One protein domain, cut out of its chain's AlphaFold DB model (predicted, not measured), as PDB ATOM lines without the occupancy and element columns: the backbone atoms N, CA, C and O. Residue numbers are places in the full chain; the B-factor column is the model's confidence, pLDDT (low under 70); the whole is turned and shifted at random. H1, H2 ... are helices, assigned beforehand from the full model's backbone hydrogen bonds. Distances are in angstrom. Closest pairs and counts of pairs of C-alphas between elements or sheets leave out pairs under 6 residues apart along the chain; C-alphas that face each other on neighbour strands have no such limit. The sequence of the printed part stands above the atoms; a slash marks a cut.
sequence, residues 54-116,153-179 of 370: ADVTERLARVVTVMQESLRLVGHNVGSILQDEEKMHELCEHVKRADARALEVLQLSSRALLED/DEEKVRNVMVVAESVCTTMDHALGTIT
ATOM      1  N   ALA A  54       0.462 -62.811 -14.656       83.50
ATOM      2  CA  ALA A  54       1.821 -63.103 -14.205       83.50
ATOM      3  C   ALA A  54       2.844 -63.015 -15.351       83.50
ATOM      4  O   ALA A  54       3.881 -62.373 -15.195       83.50
ATOM      5  N   ASP A  55       2.520 -63.568 -16.523       79.62
ATOM      6  CA  ASP A  55       3.390 -63.522 -17.703       79.62
ATOM      7  C   ASP A  55       3.598 -62.086 -18.207       79.62
ATOM      8  O   ASP A  55       4.711 -61.698 -18.583       79.62
ATOM      9  N   VAL A  56       2.536 -61.273 -18.219       77.50
ATOM     10  CA  VAL A  56       2.617 -59.853 -18.604       77.50
ATOM     11  C   VAL A  56       3.433 -59.062 -17.582       77.50
ATOM     12  O   VAL A  56       4.292 -58.274 -17.974       77.50
ATOM     13  N   THR A  57       3.248 -59.340 -16.292       76.19
ATOM     14  CA  THR A  57       4.005 -58.709 -15.202       76.19
ATOM     15  C   THR A  57       5.491 -59.018 -15.318       76.19
ATOM     16  O   THR A  57       6.319 -58.111 -15.286       76.19
ATOM     17  N   GLU A  58       5.848 -60.281 -15.548       80.50
ATOM     18  CA  GLU A  58       7.237 -60.700 -15.724       80.50
ATOM     19  C   GLU A  58       7.870 -60.048 -16.970       80.50
ATOM     20  O   GLU A  58       9.043 -59.669 -16.973       80.50
ATOM     21  N   ARG A  59       7.100 -59.874 -18.053       74.56
ATOM     22  CA  ARG A  59       7.555 -59.128 -19.240       74.56
ATOM     23  C   ARG A  59       7.776 -57.650 -18.939       74.56
ATOM     24  O   ARG A  59       8.816 -57.134 -19.337       74.56
ATOM     25  N   LEU A  60       6.851 -56.991 -18.246       73.88
ATOM     26  CA  LEU A  60       7.015 -55.593 -17.847       73.88
ATOM     27  C   LEU A  60       8.228 -55.419 -16.929       73.88
ATOM     28  O   LEU A  60       9.039 -54.529 -17.172       73.88
ATOM     29  N   ALA A  61       8.415 -56.312 -15.955       77.12
ATOM     30  CA  ALA A  61       9.584 -56.319 -15.080       77.12
ATOM     31  C   ALA A  61      10.887 -56.440 -15.885       77.12
ATOM     32  O   ALA A  61      11.797 -55.631 -15.713       77.12
ATOM     33  N   ARG A  62      10.955 -57.377 -16.841       75.94
ATOM     34  CA  ARG A  62      12.105 -57.498 -17.752       75.94
ATOM     35  C   ARG A  62      12.369 -56.207 -18.523       75.94
ATOM     36  O   ARG A  62      13.514 -55.768 -18.583       75.94
ATOM     37  N   VAL A  63      11.338 -55.577 -19.085       77.75
ATOM     38  CA  VAL A  63      11.493 -54.306 -19.812       77.75
ATOM     39  C   VAL A  63      12.043 -53.215 -18.894       77.75
ATOM     40  O   VAL A  63      12.994 -52.538 -19.277       77.75
ATOM     41  N   VAL A  64      11.522 -53.090 -17.670       75.38
ATOM     42  CA  VAL A  64      12.033 -52.134 -16.677       75.38
ATOM     43  C   VAL A  64      13.506 -52.406 -16.364       75.38
ATOM     44  O   VAL A  64      14.306 -51.473 -16.397       75.38
ATOM     45  N   THR A  65      13.898 -53.668 -16.162       77.69
ATOM     46  CA  THR A  65      15.306 -54.016 -15.897       77.69
ATOM     47  C   THR A  65      16.231 -53.694 -17.071       77.69
ATOM     48  O   THR A  65      17.299 -53.121 -16.866       77.69
ATOM     49  N   VAL A  66      15.807 -53.976 -18.309       78.88
ATOM     50  CA  VAL A  66      16.575 -53.647 -19.522       78.88
ATOM     51  C   VAL A  66      16.706 -52.131 -19.683       78.88
ATOM     52  O   VAL A  66      17.777 -51.631 -20.022       78.88
ATOM     53  N   MET A  67      15.638 -51.376 -19.406       75.81
ATOM     54  CA  MET A  67      15.676 -49.914 -19.442       75.81
ATOM     55  C   MET A  67      16.625 -49.343 -18.386       75.81
ATOM     56  O   MET A  67      17.392 -48.436 -18.695       75.81
ATOM     57  N   GLN A  68      16.617 -49.881 -17.166       77.69
ATOM     58  CA  GLN A  68      17.557 -49.483 -16.115       77.69
ATOM     59  C   GLN A  68      19.006 -49.766 -16.510       77.69
ATOM     60  O   GLN A  68      19.867 -48.902 -16.363       77.69
ATOM     61  N   GLU A  69      19.286 -50.950 -17.054       78.62
ATOM     62  CA  GLU A  69      20.626 -51.304 -17.524       78.62
ATOM     63  C   GLU A  69      21.094 -50.369 -18.646       78.62
ATOM     64  O   GLU A  69      22.205 -49.839 -18.590       78.62
ATOM     65  N   SER A  70      20.219 -50.073 -19.610       78.25
ATOM     66  CA  SER A  70      20.494 -49.113 -20.681       78.25
ATOM     67  C   SER A  70      20.778 -47.709 -20.137       78.25
ATOM     68  O   SER A  70      21.781 -47.101 -20.508       78.25
ATOM     69  N   LEU A  71      19.965 -47.205 -19.204       73.12
ATOM     70  CA  LEU A  71      20.173 -45.891 -18.585       73.12
ATOM     71  C   LEU A  71      21.477 -45.828 -17.788       73.12
ATOM     72  O   LEU A  71      22.163 -44.809 -17.831       73.12
ATOM     73  N   ARG A  72      21.860 -46.910 -17.101       82.25
ATOM     74  CA  ARG A  72      23.148 -46.993 -16.395       82.25
ATOM     75  C   ARG A  72      24.327 -47.007 -17.358       82.25
ATOM     76  O   ARG A  72      25.309 -46.319 -17.098       82.25
ATOM     77  N   LEU A  73      24.232 -47.742 -18.466       76.38
ATOM     78  CA  LEU A  73      25.262 -47.768 -19.509       76.38
ATOM     79  C   LEU A  73      25.424 -46.399 -20.170       76.38
ATOM     80  O   LEU A  73      26.540 -45.894 -20.273       76.38
ATOM     81  N   VAL A  74      24.318 -45.764 -20.566       76.19
ATOM     82  CA  VAL A  74      24.338 -44.411 -21.137       76.19
ATOM     83  C   VAL A  74      24.877 -43.418 -20.112       76.19
ATOM     84  O   VAL A  74      25.771 -42.645 -20.439       76.19
ATOM     85  N   GLY A  75      24.414 -43.475 -18.863       71.56
ATOM     86  CA  GLY A  75      24.919 -42.639 -17.776       71.56
ATOM     87  C   GLY A  75      26.423 -42.806 -17.556       71.56
ATOM     88  O   GLY A  75      27.139 -41.814 -17.458       71.56
ATOM     89  N   HIS A  76      26.929 -44.044 -17.564       81.06
ATOM     90  CA  HIS A  76      28.359 -44.325 -17.444       81.06
ATOM     91  C   HIS A  76      29.162 -43.782 -18.632       81.06
ATOM     92  O   HIS A  76      30.209 -43.167 -18.435       81.06
ATOM     93  N   ASN A  77      28.659 -43.951 -19.857       79.62
ATOM     94  CA  ASN A  77      29.298 -43.431 -21.065       79.62
ATOM     95  C   ASN A  77      29.346 -41.901 -21.058       79.62
ATOM     96  O   ASN A  77      30.392 -41.317 -21.330       79.62
ATOM     97  N   VAL A  78      28.241 -41.247 -20.695       76.69
ATOM     98  CA  VAL A  78      28.174 -39.789 -20.571       76.69
ATOM     99  C   VAL A  78      29.118 -39.291 -19.477       76.69
ATOM    100  O   VAL A  78      29.875 -38.355 -19.721       76.69
ATOM    101  N   GLY A  79      29.137 -39.941 -18.312       77.88
ATOM    102  CA  GLY A  79      30.066 -39.612 -17.231       77.88
ATOM    103  C   GLY A  79      31.533 -39.789 -17.639       77.88
ATOM    104  O   GLY A  79      32.361 -38.929 -17.350       77.88
ATOM    105  N   SER A  80      31.856 -40.859 -18.376       83.94
ATOM    106  CA  SER A  80      33.197 -41.118 -18.926       83.94
ATOM    107  C   SER A  80      33.627 -40.040 -19.921       83.94
ATOM    108  O   SER A  80      34.763 -39.575 -19.874       83.94
ATOM    109  N   ILE A  81      32.710 -39.599 -20.787       80.50
ATOM    110  CA  ILE A  81      32.959 -38.498 -21.720       80.50
ATOM    111  C   ILE A  81      33.162 -37.193 -20.943       80.50
ATOM    112  O   ILE A  81      34.144 -36.509 -21.183       80.50
ATOM    113  N   LEU A  82      32.310 -36.863 -19.967       79.81
ATOM    114  CA  LEU A  82      32.410 -35.625 -19.180       79.81
ATOM    115  C   LEU A  82      33.730 -35.480 -18.405       79.81
ATOM    116  O   LEU A  82      34.208 -34.353 -18.229       79.81
ATOM    117  N   GLN A  83      34.289 -36.597 -17.932       88.62
ATOM    118  CA  GLN A  83      35.551 -36.655 -17.186       88.62
ATOM    119  C   GLN A  83      36.795 -36.530 -18.080       88.62
ATOM    120  O   GLN A  83      37.865 -36.191 -17.580       88.62
ATOM    121  N   ASP A  84      36.659 -36.792 -19.379       88.62
ATOM    122  CA  ASP A  84      37.748 -36.816 -20.350       88.62
ATOM    123  C   ASP A  84      37.662 -35.589 -21.274       88.62
ATOM    124  O   ASP A  84      36.771 -35.470 -22.120       88.62
ATOM    125  N   GLU A  85      38.587 -34.640 -21.102       85.12
ATOM    126  CA  GLU A  85      38.609 -33.412 -21.909       85.12
ATOM    127  C   GLU A  85      38.820 -33.691 -23.404       85.12
ATOM    128  O   GLU A  85      38.247 -32.985 -24.233       85.12
ATOM    129  N   GLU A  86      39.565 -34.738 -23.767       85.44
ATOM    130  CA  GLU A  86      39.827 -35.080 -25.167       85.44
ATOM    131  C   GLU A  86      38.559 -35.623 -25.840       85.44
ATOM    132  O   GLU A  86      38.193 -35.173 -26.930       85.44
ATOM    133  N   LYS A  87      37.807 -36.491 -25.149       81.00
ATOM    134  CA  LYS A  87      36.512 -36.997 -25.641       81.00
ATOM    135  C   LYS A  87      35.441 -35.918 -25.707       81.00
ATOM    136  O   LYS A  87      34.638 -35.918 -26.641       81.00
ATOM    137  N   MET A  88      35.409 -34.988 -24.751       82.00
ATOM    138  CA  MET A  88      34.508 -33.831 -24.824       82.00
ATOM    139  C   MET A  88      34.827 -32.944 -26.025       82.00
ATOM    140  O   MET A  88      33.906 -32.485 -26.708       82.00
ATOM    141  N   HIS A  89      36.111 -32.718 -26.300       80.75
ATOM    142  CA  HIS A  89      36.542 -31.928 -27.443       80.75
ATOM    143  C   HIS A  89      36.215 -32.632 -28.769       80.75
ATOM    144  O   HIS A  89      35.655 -32.016 -29.680       80.75
ATOM    145  N   GLU A  90      36.460 -33.942 -28.858       76.94
ATOM    146  CA  GLU A  90      36.076 -34.763 -30.006       76.94
ATOM    147  C   GLU A  90      34.556 -34.734 -30.225       76.94
ATOM    148  O   GLU A  90      34.097 -34.423 -31.328       76.94
ATOM    149  N   LEU A  91      33.752 -34.959 -29.182       76.06
ATOM    150  CA  LEU A  91      32.293 -34.876 -29.259       76.06
ATOM    151  C   LEU A  91      31.833 -33.494 -29.743       76.06
ATOM    152  O   LEU A  91      30.956 -33.404 -30.601       76.06
ATOM    153  N   CYS A  92      32.447 -32.421 -29.244       74.88
ATOM    154  CA  CYS A  92      32.164 -31.055 -29.671       74.88
ATOM    155  C   CYS A  92      32.426 -30.867 -31.176       74.88
ATOM    156  O   CYS A  92      31.571 -30.352 -31.901       74.88
ATOM    157  N   GLU A  93      33.553 -31.367 -31.686       75.38
ATOM    158  CA  GLU A  93      33.868 -31.347 -33.118       75.38
ATOM    159  C   GLU A  93      32.909 -32.212 -33.948       75.38
ATOM    160  O   GLU A  93      32.510 -31.830 -35.055       75.38
ATOM    161  N   HIS A  94      32.477 -33.358 -33.422       74.69
ATOM    162  CA  HIS A  94      31.463 -34.197 -34.057       74.69
ATOM    163  C   HIS A  94      30.099 -33.506 -34.136       74.69
ATOM    164  O   HIS A  94      29.463 -33.551 -35.192       74.69
ATOM    165  N   VAL A  95      29.670 -32.827 -33.069       72.25
ATOM    166  CA  VAL A  95      28.412 -32.066 -33.028       72.25
ATOM    167  C   VAL A  95      28.461 -30.896 -34.007       72.25
ATOM    168  O   VAL A  95      27.537 -30.742 -34.801       72.25
ATOM    169  N   LYS A  96      29.561 -30.132 -34.044       70.31
ATOM    170  CA  LYS A  96      29.749 -29.047 -35.024       70.31
ATOM    171  C   LYS A  96      29.688 -29.562 -36.463       70.31
ATOM    172  O   LYS A  96      29.005 -28.976 -37.301       70.31
ATOM    173  N   ARG A  97      30.359 -30.683 -36.760       70.75
ATOM    174  CA  ARG A  97      30.316 -31.320 -38.089       70.75
ATOM    175  C   ARG A  97      28.919 -31.822 -38.452       70.75
ATOM    176  O   ARG A  97      28.532 -31.739 -39.616       70.75
ATOM    177  N   ALA A  98      28.171 -32.361 -37.491       65.81
ATOM    178  CA  ALA A  98      26.806 -32.828 -37.711       65.81
ATOM    179  C   ALA A  98      25.834 -31.664 -37.960       65.81
ATOM    180  O   ALA A  98      25.005 -31.751 -38.865       65.81
ATOM    181  N   ASP A  99      25.972 -30.570 -37.210       64.25
ATOM    182  CA  ASP A  99      25.159 -29.362 -37.364       64.25
ATOM    183  C   ASP A  99      25.416 -28.675 -38.712       64.25
ATOM    184  O   ASP A  99      24.475 -28.370 -39.443       64.25
ATOM    185  N   ALA A 100      26.686 -28.563 -39.122       68.94
ATOM    186  CA  ALA A 100      27.056 -28.045 -40.439       68.94
ATOM    187  C   ALA A 100      26.405 -28.847 -41.582       68.94
ATOM    188  O   ALA A 100      25.802 -28.271 -42.485       68.94
ATOM    189  N   ARG A 101      26.437 -30.185 -41.507       63.91
ATOM    190  CA  ARG A 101      25.776 -31.057 -42.497       63.91
ATOM    191  C   ARG A 101      24.254 -30.923 -42.472       63.91
ATOM    192  O   ARG A 101      23.619 -30.962 -43.522       63.91
ATOM    193  N   ALA A 102      23.649 -30.778 -41.294       61.03
ATOM    194  CA  ALA A 102      22.208 -30.575 -41.177       61.03
ATOM    195  C   ALA A 102      21.780 -29.241 -41.808       61.03
ATOM    196  O   ALA A 102      20.781 -29.193 -42.524       61.03
ATOM    197  N   LEU A 103      22.565 -28.182 -41.600       62.94
ATOM    198  CA  LEU A 103      22.359 -26.878 -42.225       62.94
ATOM    199  C   LEU A 103      22.525 -26.935 -43.745       62.94
ATOM    200  O   LEU A 103      21.697 -26.366 -44.452       62.94
ATOM    201  N   GLU A 104      23.517 -27.660 -44.261       66.81
ATOM    202  CA  GLU A 104      23.679 -27.877 -45.705       66.81
ATOM    203  C   GLU A 104      22.460 -28.579 -46.313       66.81
ATOM    204  O   GLU A 104      21.939 -28.133 -47.333       66.81
ATOM    205  N   VAL A 105      21.941 -29.626 -45.666       64.44
ATOM    206  CA  VAL A 105      20.729 -30.331 -46.121       64.44
ATOM    207  C   VAL A 105      19.500 -29.417 -46.078       64.44
ATOM    208  O   VAL A 105      18.677 -29.445 -46.996       64.44
ATOM    209  N   LEU A 106      19.372 -28.566 -45.057       55.72
ATOM    210  CA  LEU A 106      18.289 -27.579 -44.965       55.72
ATOM    211  C   LEU A 106      18.410 -26.480 -46.036       55.72
ATOM    212  O   LEU A 106      17.406 -26.059 -46.605       55.72
ATOM    213  N   GLN A 107      19.624 -26.044 -46.365       63.94
ATOM    214  CA  GLN A 107      19.870 -25.078 -47.439       63.94
ATOM    215  C   GLN A 107      19.645 -25.689 -48.827       63.94
ATOM    216  O   GLN A 107      19.066 -25.035 -49.692       63.94
ATOM    217  N   LEU A 108      20.052 -26.943 -49.038       66.94
ATOM    218  CA  LEU A 108      19.815 -27.697 -50.271       66.94
ATOM    219  C   LEU A 108      18.322 -27.951 -50.490       66.94
ATOM    220  O   LEU A 108      17.817 -27.712 -51.581       66.94
ATOM    221  N   SER A 109      17.598 -28.363 -49.447       61.56
ATOM    222  CA  SER A 109      16.142 -28.532 -49.515       61.56
ATOM    223  C   SER A 109      15.417 -27.196 -49.698       61.56
ATOM    224  O   SER A 109      14.495 -27.118 -50.503       61.56
ATOM    225  N   SER A 110      15.869 -26.114 -49.055       58.88
ATOM    226  CA  SER A 110      15.329 -24.774 -49.309       58.88
ATOM    227  C   SER A 110      15.602 -24.290 -50.736       58.88
ATOM    228  O   SER A 110      14.745 -23.620 -51.303       58.88
ATOM    229  N   ARG A 111      16.762 -24.602 -51.331       56.31
ATOM    230  CA  ARG A 111      17.057 -24.275 -52.736       56.31
ATOM    231  C   ARG A 111      16.213 -25.099 -53.699       56.31
ATOM    232  O   ARG A 111      15.611 -24.514 -54.590       56.31
ATOM    233  N   ALA A 112      16.080 -26.401 -53.463       58.03
ATOM    234  CA  ALA A 112      15.217 -27.269 -54.260       58.03
ATOM    235  C   ALA A 112      13.752 -26.789 -54.244       58.03
ATOM    236  O   ALA A 112      13.114 -26.732 -55.289       58.03
ATOM    237  N   LEU A 113      13.239 -26.345 -53.088       51.03
ATOM    238  CA  LEU A 113      11.888 -25.776 -52.970       51.03
ATOM    239  C   LEU A 113      11.730 -24.392 -53.633       51.03
ATOM    240  O   LEU A 113      10.617 -24.006 -53.992       51.03
ATOM    241  N   LEU A 114      12.815 -23.628 -53.790       52.16
ATOM    242  CA  LEU A 114      12.802 -22.338 -54.491       52.16
ATOM    243  C   LEU A 114      12.944 -22.500 -56.016       52.16
ATOM    244  O   LEU A 114      12.340 -21.729 -56.761       52.16
ATOM    245  N   GLU A 115      13.680 -23.509 -56.485       52.84
ATOM    246  CA  GLU A 115      13.840 -23.835 -57.912       52.84
ATOM    247  C   GLU A 115      12.568 -24.454 -58.524       52.84
ATOM    248  O   GLU A 115      12.245 -24.180 -59.687       52.84
ATOM    249  N   ASP A 116      11.777 -25.181 -57.724       48.47
ATOM    250  CA  ASP A 116      10.492 -25.771 -58.143       48.47
ATOM    251  C   ASP A 116       9.398 -24.709 -58.404       48.47
ATOM    252  O   ASP A 116       8.471 -24.912 -59.192       48.47
ATOM    253  N   ASP A 153      29.376 -24.121 -28.651       68.75
ATOM    254  CA  ASP A 153      30.553 -23.958 -27.816       68.75
ATOM    255  C   ASP A 153      30.672 -25.188 -26.913       68.75
ATOM    256  O   ASP A 153      29.664 -25.788 -26.526       68.75
ATOM    257  N   GLU A 154      31.900 -25.568 -26.571       74.31
ATOM    258  CA  GLU A 154      32.181 -26.774 -25.783       74.31
ATOM    259  C   GLU A 154      31.424 -26.785 -24.445       74.31
ATOM    260  O   GLU A 154      30.904 -27.814 -24.024       74.31
ATOM    261  N   GLU A 155      31.247 -25.612 -23.834       78.00
ATOM    262  CA  GLU A 155      30.449 -25.419 -22.621       78.00
ATOM    263  C   GLU A 155      28.969 -25.800 -22.812       78.00
ATOM    264  O   GLU A 155      28.364 -26.410 -21.933       78.00
ATOM    265  N   LYS A 156      28.372 -25.516 -23.978       73.44
ATOM    266  CA  LYS A 156      26.980 -25.898 -24.273       73.44
ATOM    267  C   LYS A 156      26.846 -27.411 -24.424       73.44
ATOM    268  O   LYS A 156      25.889 -27.981 -23.910       73.44
ATOM    269  N   VAL A 157      27.806 -28.055 -25.091       73.06
ATOM    270  CA  VAL A 157      27.844 -29.521 -25.233       73.06
ATOM    271  C   VAL A 157      28.031 -30.175 -23.864       73.06
ATOM    272  O   VAL A 157      27.304 -31.105 -23.523       73.06
ATOM    273  N   ARG A 158      28.926 -29.629 -23.033       76.81
ATOM    274  CA  ARG A 158      29.148 -30.079 -21.654       76.81
ATOM    275  C   ARG A 158      27.890 -29.937 -20.796       76.81
ATOM    276  O   ARG A 158      27.510 -30.893 -20.131       76.81
ATOM    277  N   ASN A 159      27.192 -28.801 -20.861       75.81
ATOM    278  CA  ASN A 159      25.937 -28.589 -20.131       75.81
ATOM    279  C   ASN A 159      24.849 -29.587 -20.549       75.81
ATOM    280  O   ASN A 159      24.153 -30.136 -19.698       75.81
ATOM    281  N   VAL A 160      24.721 -29.860 -21.849       72.12
ATOM    282  CA  VAL A 160      23.790 -30.875 -22.362       72.12
ATOM    283  C   VAL A 160      24.160 -32.269 -21.856       72.12
ATOM    284  O   VAL A 160      23.272 -33.030 -21.476       72.12
ATOM    285  N   MET A 161      25.450 -32.593 -21.795       71.31
ATOM    286  CA  MET A 161      25.912 -33.883 -21.289       71.31
ATOM    287  C   MET A 161      25.669 -34.049 -19.786       71.31
ATOM    288  O   MET A 161      25.161 -35.088 -19.375       71.31
ATOM    289  N   VAL A 162      25.895 -33.011 -18.979       73.62
ATOM    290  CA  VAL A 162      25.547 -33.016 -17.545       73.62
ATOM    291  C   VAL A 162      24.042 -33.221 -17.337       73.62
ATOM    292  O   VAL A 162      23.621 -33.969 -16.454       73.62
ATOM    293  N   VAL A 163      23.204 -32.594 -18.169       72.44
ATOM    294  CA  VAL A 163      21.751 -32.823 -18.130       72.44
ATOM    295  C   VAL A 163      21.416 -34.267 -18.502       72.44
ATOM    296  O   VAL A 163      20.592 -34.879 -17.830       72.44
ATOM    297  N   ALA A 164      22.050 -34.832 -19.531       71.25
ATOM    298  CA  ALA A 164      21.824 -36.219 -19.928       71.25
ATOM    299  C   ALA A 164      22.193 -37.210 -18.808       71.25
ATOM    300  O   ALA A 164      21.419 -38.126 -18.536       71.25
ATOM    301  N   GLU A 165      23.310 -36.996 -18.108       74.75
ATOM    302  CA  GLU A 165      23.710 -37.795 -16.940       74.75
ATOM    303  C   GLU A 165      22.685 -37.688 -15.796       74.75
ATOM    304  O   GLU A 165      22.245 -38.695 -15.235       74.75
ATOM    305  N   SER A 166      22.235 -36.467 -15.493       69.94
ATOM    306  CA  SER A 166      21.200 -36.208 -14.483       69.94
ATOM    307  C   SER A 166      19.864 -36.880 -14.829       69.94
ATOM    308  O   SER A 166      19.209 -37.469 -13.969       69.94
ATOM    309  N   VAL A 167      19.469 -36.865 -16.104       71.81
ATOM    310  CA  VAL A 167      18.264 -37.559 -16.576       71.81
ATOM    311  C   VAL A 167      18.429 -39.072 -16.457       71.81
ATOM    312  O   VAL A 167      17.527 -39.721 -15.936       71.81
ATOM    313  N   CYS A 168      19.571 -39.637 -16.862       68.19
ATOM    314  CA  CYS A 168      19.817 -41.079 -16.762       68.19
ATOM    315  C   CYS A 168      19.749 -41.571 -15.311       68.19
ATOM    316  O   CYS A 168      19.076 -42.556 -15.024       68.19
ATOM    317  N   THR A 169      20.383 -40.848 -14.386       75.75
ATOM    318  CA  THR A 169      20.373 -41.178 -12.950       75.75
ATOM    319  C   THR A 169      18.986 -41.014 -12.327       75.75
ATOM    320  O   THR A 169      18.529 -41.891 -11.593       75.75
ATOM    321  N   THR A 170      18.277 -39.933 -12.657       74.50
ATOM    322  CA  THR A 170      16.910 -39.695 -12.172       74.50
ATOM    323  C   THR A 170      15.938 -40.750 -12.702       74.50
ATOM    324  O   THR A 170      15.095 -41.238 -11.951       74.50
ATOM    325  N   MET A 171      16.054 -41.131 -13.978       69.50
ATOM    326  CA  MET A 171      15.212 -42.161 -14.585       69.50
ATOM    327  C   MET A 171      15.527 -43.560 -14.046       69.50
ATOM    328  O   MET A 171      14.587 -44.293 -13.760       69.50
ATOM    329  N   ASP A 172      16.799 -43.926 -13.842       76.50
ATOM    330  CA  ASP A 172      17.169 -45.205 -13.209       76.50
ATOM    331  C   ASP A 172      16.582 -45.308 -11.793       76.50
ATOM    332  O   ASP A 172      15.967 -46.318 -11.444       76.50
ATOM    333  N   HIS A 173      16.671 -44.226 -11.006       77.06
ATOM    334  CA  HIS A 173      16.046 -44.158  -9.685       77.06
ATOM    335  C   HIS A 173      14.519 -44.272  -9.768       77.06
ATOM    336  O   HIS A 173      13.926 -45.049  -9.027       77.06
ATOM    337  N   ALA A 174      13.865 -43.522 -10.660       72.94
ATOM    338  CA  ALA A 174      12.412 -43.573 -10.822       72.94
ATOM    339  C   ALA A 174      11.929 -44.976 -11.222       72.94
ATOM    340  O   ALA A 174      10.987 -45.496 -10.630       72.94
ATOM    341  N   LEU A 175      12.617 -45.632 -12.159       72.31
ATOM    342  CA  LEU A 175      12.336 -47.021 -12.518       72.31
ATOM    343  C   LEU A 175      12.588 -47.974 -11.343       72.31
ATOM    344  O   LEU A 175      11.851 -48.936 -11.173       72.31
ATOM    345  N   GLY A 176      13.581 -47.684 -10.499       77.44
ATOM    346  CA  GLY A 176      13.878 -48.462  -9.292       77.44
ATOM    347  C   GLY A 176      12.856 -48.305  -8.169       77.44
ATOM    348  O   GLY A 176      12.828 -49.137  -7.268       77.44
ATOM    349  N   THR A 177      12.014 -47.268  -8.212       81.94
ATOM    350  CA  THR A 177      10.902 -47.109  -7.262       81.94
ATOM    351  C   THR A 177       9.658 -47.904  -7.640       81.94
ATOM    352  O   THR A 177       8.775 -48.036  -6.799       81.94
ATOM    353  N   ILE A 178       9.596 -48.439  -8.865       80.50
ATOM    354  CA  ILE A 178       8.468 -49.254  -9.315       80.50
ATOM    355  C   ILE A 178       8.523 -50.602  -8.597       80.50
ATOM    356  O   ILE A 178       9.497 -51.344  -8.706       80.50
ATOM    357  N   THR A 179       7.464 -50.909  -7.862       82.44
ATOM    358  CA  THR A 179       7.317 -52.151  -7.101       82.44
ATOM    359  C   THR A 179       6.674 -53.262  -7.931       82.44
ATOM    360  O   THR A 179       5.953 -53.005  -8.898       82.44
TER     361      THR A 179
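This is residues 54 to 116 and 153 to 179 of the 370 residues of an uncharacterized protein of Hyaloperonospora arabidopsidis (strain Emoy2) (UniProt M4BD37). What shape do the three helices make? Two long helices, H1 and H2, meet near their ends in a V, and the shorter H3 packs along H1 with its first residues at the corner. Residues 54 to 60 of H1 and residues 97 to 116, of which 97 to 115 belong to H2, stick out. What is the make-up? The printed part has 90 residues with three named helices in the order H1, H2, H3 and no named strand, the class all helix. It is extended, with a radius of gyration of the C-alphas of 19.3 A, and only just flat, spanning 60 by 39 by 14 A.

How does H1, residues 54 to 83, meet H2, residues 85 to 115? They only just touch, only at the corner by their tight link, with 3 pairs of C-alphas within 8 A; the closest are those of Ile 81 and Lys 87, 5.5 A apart. Their lines are about perpendicular, at 74 degrees. Where is H3, residues 154 to 176? It touches H1 at a shallow tilt of 27 degrees, opposite ways, the closest C-alphas being those of Gly 75 and Glu 165, 5.1 A apart. With residues 154 to 158 alone it touches residues 88 to 92 of H2, about perpendicular at 79 degrees; the closest C-alphas, of Cys 92 and Glu 154, are 5.8 A apart. What do the backbones show? In H1, H2 and H3 every O i to N i+4 pair is within hydrogen-bond range.

Where does H1 begin? C-alpha 54 is at (1.821, -63.103, -14.205), and H1 is 43.0 A long. Where do H2 and H3 end? H2, 44.7 A long, ends at C-alpha 115, (13.840, -23.835, -57.912); H3, 32.8 A long, ends at C-alpha 176, (13.878, -48.462, -9.292).

How large is it, and where is the cut? The two C-alphas farthest apart, of Ala 54 and Glu 115, are 60.0 A apart. Residues 117 to 152 are not printed, and C-alphas 116 and 153 are 36.4 A apart across the cut. Where is confidence low? The mean pLDDT of the printed part is 73.2, and residues 98 to 116, 153, 166, 168 and 171 are under 70.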